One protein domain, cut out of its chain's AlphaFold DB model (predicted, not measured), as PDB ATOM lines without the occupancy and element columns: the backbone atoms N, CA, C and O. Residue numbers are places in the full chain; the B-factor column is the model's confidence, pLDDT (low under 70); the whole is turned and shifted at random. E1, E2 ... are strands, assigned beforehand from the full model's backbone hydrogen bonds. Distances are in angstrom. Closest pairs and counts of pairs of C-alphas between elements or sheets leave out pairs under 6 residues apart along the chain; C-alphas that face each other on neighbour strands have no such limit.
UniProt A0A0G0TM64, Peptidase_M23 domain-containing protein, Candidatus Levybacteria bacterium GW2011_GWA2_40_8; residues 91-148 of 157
ATOM      1  N   ILE A  91      36.241 -25.423 -14.880       95.12
ATOM      2  CA  ILE A  91      37.071 -24.782 -13.852       95.12
ATOM      3  C   ILE A  91      37.433 -23.374 -14.323       95.12
ATOM      4  O   ILE A  91      38.241 -23.218 -15.239       95.12
ATOM      5  N   SER A  92      36.886 -22.354 -13.664       95.19
ATOM      6  CA  SER A  92      37.230 -20.955 -13.934       95.19
ATOM      7  C   SER A  92      38.497 -20.518 -13.201       95.19
ATOM      8  O   SER A  92      39.261 -19.709 -13.727       95.19
ATOM      9  N   GLN A  93      38.747 -21.056 -12.001       96.19
ATOM     10  CA  GLN A  93      39.963 -20.784 -11.229       96.19
ATOM     11  C   GLN A  93      40.435 -22.033 -10.479       96.19
ATOM     12  O   GLN A  93      39.688 -22.657  -9.729       96.19
ATOM     13  N   GLY A  94      41.701 -22.401 -10.683       96.75
ATOM     14  CA  GLY A  94      42.318 -23.555 -10.030       96.75
ATOM     15  C   GLY A  94      42.833 -23.271  -8.617       96.75
ATOM     16  O   GLY A  94      42.863 -22.130  -8.148       96.75
ATOM     17  N   TYR A  95      43.307 -24.330  -7.962       96.62
ATOM     18  CA  TYR A  95      43.979 -24.248  -6.667       96.62
ATOM     19  C   TYR A  95      45.389 -23.669  -6.822       96.62
ATOM     20  O   TYR A  95      46.187 -24.165  -7.621       96.62
ATOM     21  N   HIS A  96      45.729 -22.661  -6.022       96.19
ATOM     22  CA  HIS A  96      47.081 -22.108  -5.965       96.19
ATOM     23  C   HIS A  96      47.347 -21.400  -4.633       96.19
ATOM     24  O   HIS A  96      46.495 -21.311  -3.750       96.19
ATOM     25  N   PHE A  97      48.560 -20.872  -4.462       96.25
ATOM     26  CA  PHE A  97      48.883 -20.082  -3.279       96.25
ATOM     27  C   PHE A  97      47.975 -18.846  -3.189       96.25
ATOM     28  O   PHE A  97      47.901 -18.066  -4.137       96.25
ATOM     29  N   GLY A  98      47.273 -18.690  -2.065       92.88
ATOM     30  CA  GLY A  98      46.262 -17.645  -1.870       92.88
ATOM     31  C   GLY A  98      44.850 -18.020  -2.338       92.88
ATOM     32  O   GLY A  98      43.926 -17.257  -2.086       92.88
ATOM     33  N   HIS A  99      44.666 -19.193  -2.954       94.56
ATOM     34  CA  HIS A  99      43.362 -19.721  -3.347       94.56
ATOM     35  C   HIS A  99      43.273 -21.221  -3.035       94.56
ATOM     36  O   HIS A  99      43.644 -22.074  -3.841       94.56
ATOM     37  N   TRP A 100      42.803 -21.544  -1.828       93.75
ATOM     38  CA  TRP A 100      42.711 -22.925  -1.339       93.75
ATOM     39  C   TRP A 100      41.401 -23.626  -1.723       93.75
ATOM     40  O   TRP A 100      40.865 -24.422  -0.955       93.75
ATOM     41  N   ALA A 101      40.881 -23.309  -2.905       93.88
ATOM     42  CA  ALA A 101      39.656 -23.860  -3.461       93.88
ATOM     43  C   ALA A 101      39.782 -23.989  -4.987       93.88
ATOM     44  O   ALA A 101      40.804 -23.628  -5.575       93.88
ATOM     45  N   ILE A 102      38.747 -24.540  -5.609       95.44
ATOM     46  CA  ILE A 102      38.543 -24.485  -7.053       95.44
ATOM     47  C   ILE A 102      37.213 -23.788  -7.307       95.44
ATOM     48  O   ILE A 102      36.213 -24.131  -6.675       95.44
ATOM     49  N   ASP A 103      37.212 -22.842  -8.236       95.62
ATOM     50  CA  ASP A 103      35.988 -22.195  -8.687       95.62
ATOM     51  C   ASP A 103      35.497 -22.913  -9.932       95.62
ATOM     52  O   ASP A 103      36.251 -23.145 -10.884       95.62
ATOM     53  N   ILE A 104      34.226 -23.298  -9.890       95.12
ATOM     54  CA  ILE A 104      33.582 -24.096 -10.923       95.12
ATOM     55  C   ILE A 104      32.376 -23.319 -11.435       95.12
ATOM     56  O   ILE A 104      31.553 -22.837 -10.656       95.12
ATOM     57  N   VAL A 105      32.265 -23.240 -12.753       91.50
ATOM     58  CA  VAL A 105      31.114 -22.703 -13.467       91.50
ATOM     59  C   VAL A 105      30.372 -23.873 -14.111       91.50
ATOM     60  O   VAL A 105      30.985 -24.732 -14.738       91.50
ATOM     61  N   ASP A 106      29.050 -23.899 -13.956       86.75
ATOM     62  CA  ASP A 106      28.151 -24.757 -14.730       86.75
ATOM     63  C   ASP A 106      27.141 -23.837 -15.428       86.75
ATOM     64  O   ASP A 106      26.387 -23.088 -14.796       86.75
ATOM     65  N   SER A 107      27.202 -23.815 -16.757       78.19
ATOM     66  CA  SER A 107      26.400 -22.909 -17.581       78.19
ATOM     67  C   SER A 107      24.956 -23.384 -17.768       78.19
ATOM     68  O   SER A 107      24.115 -22.597 -18.209       78.19
ATOM     69  N   LYS A 108      24.648 -24.644 -17.431       85.19
ATOM     70  CA  LYS A 108      23.356 -25.280 -17.723       85.19
ATOM     71  C   LYS A 108      22.556 -25.623 -16.475       85.19
ATOM     72  O   LYS A 108      21.331 -25.512 -16.509       85.19
ATOM     73  N   ASP A 109      23.213 -26.029 -15.392       88.38
ATOM     74  CA  ASP A 109      22.565 -26.380 -14.128       88.38
ATOM     75  C   ASP A 109      23.245 -25.664 -12.956       88.38
ATOM     76  O   ASP A 109      24.450 -25.757 -12.760       88.38
ATOM     77  N   LYS A 110      22.461 -24.943 -12.151       88.81
ATOM     78  CA  LYS A 110      22.961 -24.231 -10.963       88.81
ATOM     79  C   LYS A 110      22.801 -25.033  -9.672       88.81
ATOM     80  O   LYS A 110      23.122 -24.531  -8.596       88.81
ATOM     81  N   ASN A 111      22.268 -26.250  -9.754       93.12
ATOM     82  CA  ASN A 111      22.148 -27.123  -8.597       93.12
ATOM     83  C   ASN A 111      23.514 -27.699  -8.222       93.12
ATOM     84  O   ASN A 111      24.226 -28.248  -9.059       93.12
ATOM     85  N   ILE A 112      23.841 -27.606  -6.934       94.94
ATOM     86  CA  ILE A 112      25.104 -28.083  -6.372       94.94
ATOM     87  C   ILE A 112      24.822 -29.294  -5.484       94.94
ATOM     88  O   ILE A 112      23.951 -29.258  -4.613       94.94
ATOM     89  N   PHE A 113      25.580 -30.362  -5.706       94.69
ATOM     90  CA  PHE A 113      25.460 -31.641  -5.019       94.69
ATOM     91  C   PHE A 113      26.708 -31.935  -4.170       94.69
ATOM     92  O   PHE A 113      27.808 -31.467  -4.479       94.69
ATOM     93  N   PRO A 114      26.562 -32.709  -3.079       94.94
ATOM     94  CA  PRO A 114      27.695 -33.109  -2.259       94.94
ATOM     95  C   PRO A 114      28.665 -34.008  -3.042       94.94
ATOM     96  O   PRO A 114      28.235 -34.883  -3.789       94.94
ATOM     97  N   ILE A 115      29.973 -33.833  -2.826       95.00
ATOM     98  CA  ILE A 115      31.020 -34.614  -3.512       95.00
ATOM     99  C   ILE A 115      31.099 -36.068  -3.024       95.00
ATOM    100  O   ILE A 115      31.677 -36.922  -3.691       95.00
ATOM    101  N   ASP A 116      30.559 -36.343  -1.837       94.25
ATOM    102  CA  ASP A 116      30.526 -37.657  -1.197       94.25
ATOM    103  C   ASP A 116      29.399 -37.680  -0.149       94.25
ATOM    104  O   ASP A 116      28.891 -36.638   0.277       94.25
ATOM    105  N   LYS A 117      29.021 -38.871   0.315       93.12
ATOM    106  CA  LYS A 117      28.084 -39.039   1.429       93.12
ATOM    107  C   LYS A 117      28.623 -38.364   2.691       93.12
ATOM    108  O   LYS A 117      29.814 -38.434   3.003       93.12
ATOM    109  N   GLY A 118      27.739 -37.741   3.455       94.44
ATOM    110  CA  GLY A 118      28.117 -37.010   4.655       94.44
ATOM    111  C   GLY A 118      26.913 -36.420   5.364       94.44
ATOM    112  O   GLY A 118      25.768 -36.705   5.009       94.44
ATOM    113  N   TRP A 119      27.184 -35.593   6.364       96.31
ATOM    114  CA  TRP A 119      26.175 -34.810   7.067       96.31
ATOM    115  C   TRP A 119      26.573 -33.341   7.077       96.31
ATOM    116  O   TRP A 119      27.756 -32.992   7.107       96.31
ATOM    117  N   VAL A 120      25.566 -32.476   7.038       97.19
ATOM    118  CA  VAL A 120      25.767 -31.034   7.127       97.19
ATOM    119  C   VAL A 120      26.285 -30.712   8.526       97.19
ATOM    120  O   VAL A 120      25.620 -31.004   9.513       97.19
ATOM    121  N   SER A 121      27.486 -30.146   8.617       96.69
ATOM    122  CA  SER A 121      28.068 -29.739   9.899       96.69
ATOM    123  C   SER A 121      27.805 -28.268  10.202       96.69
ATOM    124  O   SER A 121      27.706 -27.891  11.367       96.69
ATOM    125  N   GLN A 122      27.684 -27.432   9.168       94.88
ATOM    126  CA  GLN A 122      27.484 -26.000   9.331       94.88
ATOM    127  C   GLN A 122      26.798 -25.383   8.114       94.88
ATOM    128  O   GLN A 122      27.199 -25.628   6.981       94.88
ATOM    129  N   THR A 123      25.825 -24.508   8.360       94.88
ATOM    130  CA  THR A 123      25.224 -23.619   7.355       94.88
ATOM    131  C   THR A 123      25.371 -22.178   7.805       94.88
ATOM    132  O   THR A 123      25.005 -21.848   8.935       94.88
ATOM    133  N   VAL A 124      25.868 -21.309   6.931       93.25
ATOM    134  CA  VAL A 124      26.044 -19.885   7.213       93.25
ATOM    135  C   VAL A 124      25.396 -19.068   6.108       93.25
ATOM    136  O   VAL A 124      25.652 -19.292   4.928       93.25
ATOM    137  N   TYR A 125      24.595 -18.081   6.506       92.88
ATOM    138  CA  TYR A 125      23.993 -17.106   5.603       92.88
ATOM    139  C   TYR A 125      24.630 -15.745   5.867       92.88
ATOM    140  O   TYR A 125      24.424 -15.150   6.925       92.88
ATOM    141  N   SER A 126      25.435 -15.261   4.924       89.00
ATOM    142  CA  SER A 126      26.166 -14.001   5.055       89.00
ATOM    143  C   SER A 126      26.073 -13.209   3.764       89.00
ATOM    144  O   SER A 126      26.306 -13.737   2.678       89.00
ATOM    145  N   LYS A 127      25.750 -11.919   3.890       75.88
ATOM    146  CA  LYS A 127      25.592 -11.003   2.754       75.88
ATOM    147  C   LYS A 127      26.836 -10.165   2.450       75.88
ATOM    148  O   LYS A 127      26.865  -9.539   1.399       75.88
ATOM    149  N   PHE A 128      27.823 -10.103   3.350       66.12
ATOM    150  CA  PHE A 128      28.782  -8.990   3.319       66.12
ATOM    151  C   PHE A 128      30.270  -9.347   3.432       66.12
ATOM    152  O   PHE A 128      31.077  -8.459   3.174       66.12
ATOM    153  N   VAL A 129      30.684 -10.582   3.768       73.81
ATOM    154  CA  VAL A 129      32.129 -10.909   3.871       73.81
ATOM    155  C   VAL A 129      32.444 -12.385   3.566       73.81
ATOM    156  O   VAL A 129      31.668 -13.277   3.916       73.81
ATOM    157  N   ALA A 130      33.628 -12.613   2.979       85.38
ATOM    158  CA  ALA A 130      34.282 -13.903   2.729       85.38
ATOM    159  C   ALA A 130      33.495 -14.827   1.785       85.38
ATOM    160  O   ALA A 130      33.259 -14.464   0.637       85.38
ATOM    161  N   TYR A 131      33.085 -16.005   2.255       90.50
ATOM    162  CA  TYR A 131      32.447 -17.048   1.446       90.50
ATOM    163  C   TYR A 131      30.963 -16.799   1.127       90.50
ATOM    164  O   TYR A 131      30.339 -17.628   0.471       90.50
ATOM    165  N   GLY A 132      30.363 -15.693   1.586       92.81
ATOM    166  CA  GLY A 132      28.927 -15.438   1.407       92.81
ATOM    167  C   GLY A 132      28.065 -16.503   2.094       92.81
ATOM    168  O   GLY A 132      28.414 -16.976   3.183       92.81
ATOM    169  N   ASN A 133      26.950 -16.901   1.470       94.38
ATOM    170  CA  ASN A 133      26.223 -18.084   1.928       94.38
ATOM    171  C   ASN A 133      27.065 -19.324   1.634       94.38
ATOM    172  O   ASN A 133      27.459 -19.558   0.489       94.38
ATOM    173  N   HIS A 134      27.331 -20.113   2.667       95.06
ATOM    174  CA  HIS A 134      28.165 -21.294   2.543       95.06
ATOM    175  C   HIS A 134      27.710 -22.424   3.457       95.06
ATOM    176  O   HIS A 134      27.017 -22.229   4.460       95.06
ATOM    177  N   LEU A 135      28.116 -23.623   3.070       95.69
ATOM    178  CA  LEU A 135      27.745 -24.884   3.689       95.69
ATOM    179  C   LEU A 135      28.997 -25.747   3.837       95.69
ATOM    180  O   LEU A 135      29.743 -25.920   2.874       95.69
ATOM    181  N   THR A 136      29.174 -26.346   5.010       96.62
ATOM    182  CA  THR A 136      30.206 -27.356   5.260       96.62
ATOM    183  C   THR A 136      29.547 -28.715   5.456       96.62
ATOM    184  O   THR A 136      28.596 -28.857   6.232       96.62
ATOM    185  N   ILE A 137      30.068 -29.724   4.761       97.38
ATOM    186  CA  ILE A 137      29.655 -31.121   4.898       97.38
ATOM    187  C   ILE A 137      30.828 -31.914   5.458       97.38
ATOM    188  O   ILE A 137      31.954 -31.819   4.967       97.38
ATOM    189  N   GLN A 138      30.559 -32.694   6.501       97.44
ATOM    190  CA  GLN A 138      31.516 -33.623   7.074       97.44
ATOM    191  C   GLN A 138      31.309 -35.012   6.467       97.44
ATOM    192  O   GLN A 138      30.187 -35.516   6.388       97.44
ATOM    193  N   HIS A 139      32.411 -35.642   6.080       95.56
ATOM    194  CA  HIS A 139      32.447 -36.972   5.490       95.56
ATOM    195  C   HIS A 139      33.154 -37.971   6.416       95.56
ATOM    196  O   HIS A 139      33.945 -37.581   7.288       95.56
ATOM    197  N   PRO A 140      32.934 -39.283   6.215       91.81
ATOM    198  CA  PRO A 140      33.706 -40.318   6.890       91.81
ATOM    199  C   PRO A 140      35.219 -40.162   6.670       91.81
ATOM    200  O   PRO A 140      35.678 -39.746   5.600       91.81
ATOM    201  N   GLY A 141      35.998 -40.532   7.691       90.31
ATOM    202  CA  GLY A 141      37.461 -40.446   7.659       90.31
ATOM    203  C   GLY A 141      38.021 -39.049   7.943       90.31
ATOM    204  O   GLY A 141      39.147 -38.764   7.555       90.31
ATOM    205  N   GLY A 142      37.241 -38.167   8.581       92.50
ATOM    206  CA  GLY A 142      37.701 -36.836   9.004       92.50
ATOM    207  C   GLY A 142      37.803 -35.799   7.881       92.50
ATOM    208  O   GLY A 142      38.262 -34.688   8.121       92.50
ATOM    209  N   ARG A 143      37.358 -36.133   6.664       94.06
ATOM    210  CA  ARG A 143      37.343 -35.222   5.509       94.06
ATOM    211  C   ARG A 143      36.134 -34.290   5.568       94.06
ATOM    212  O   ARG A 143      35.059 -34.714   5.986       94.06
ATOM    213  N   SER A 144      36.279 -33.068   5.077       95.94
ATOM    214  CA  SER A 144      35.187 -32.095   4.963       95.94
ATOM    215  C   SER A 144      35.228 -31.384   3.616       95.94
ATOM    216  O   SER A 144      36.313 -31.128   3.095       95.94
ATOM    217  N   SER A 145      34.066 -31.013   3.091       96.38
ATOM    218  CA  SER A 145      33.929 -30.168   1.903       96.38
ATOM    219  C   SER A 145      33.209 -28.867   2.250       96.38
ATOM    220  O   SER A 145      32.210 -28.897   2.974       96.38
ATOM    221  N   LEU A 146      33.685 -27.752   1.700       96.31
ATOM    222  CA  LEU A 146      33.089 -26.425   1.845       96.31
ATOM    223  C   LEU A 146      32.528 -25.967   0.497       96.31
ATOM    224  O   LEU A 146      33.236 -25.995  -0.508       96.31
ATOM    225  N   TYR A 147      31.284 -25.502   0.498       96.12
ATOM    226  CA  TYR A 147      30.605 -24.925  -0.659       96.12
ATOM    227  C   TYR A 147      30.341 -23.454  -0.383       96.12
ATOM    228  O   TYR A 147      29.629 -23.141   0.570       96.12
ATOM    229  N   ALA A 148      30.924 -22.567  -1.185       95.38
ATOM    230  CA  ALA A 148      30.884 -21.122  -0.985       95.38
ATOM    231  C   ALA A 148      30.108 -20.401  -2.094       95.38
ATOM    232  O   ALA A 148      29.814 -20.977  -3.138       95.38
TER     233      ALA A 148
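This is residues 91 to 148 of the 157 residues of the protein "Peptidase_M23 domain-containing protein" of Candidatus Levybacteria bacterium GW2011_GWA2_40_8 (UniProt A0A0G0TM64). There is little regular structure: a small three-stranded sheet, E3 - E4 - E5, is joined through a long unnamed stretch, residues 106 to 118, to a short hairpin, E1 and E2, set off from it. The sheet is a meander, each strand the antiparallel neighbour of the one before. The printed part has 58 residues, no named helix and five strands, E1 to E5 along the chain; the class is all strand, with 21 residues in named elements. It is only just loose, close to compact, with a radius of gyration of the C-alphas of 12.6 A and spans of 30 by 29 by 24 A.

Inner strand E4, residues 134 to 138, forms hairpins with edge strands E3, residues 119 to 124, at 158 degrees, and E5, residues 144 to 147, at 162 degrees. Within hydrogen-bond range are N 121 and O 136, 2.9 A, and N 137 and O 145, 2.9 A. E1, residues 91 to 93, and E2, residues 103 to 105, are antiparallel at 139 degrees, with N 103 and O 93 at 2.9 A. Both are apart from E3, E4 and E5.

E3 is 14.9 A long, E4 13.6 A, E5 10.2 A, E2 6.8 A and E1 5.6 A. E1 begins at C-alpha 91 (37.071, -24.782, -13.852); E5 ends at C-alpha 147 (30.605, -24.925, -0.659).

The C-alphas farthest apart, of Phe 128 and Gly 141, are 32.9 A apart. The printed part has no cut. The link E2 to E3 is long. Residue 128 is under pLDDT 70.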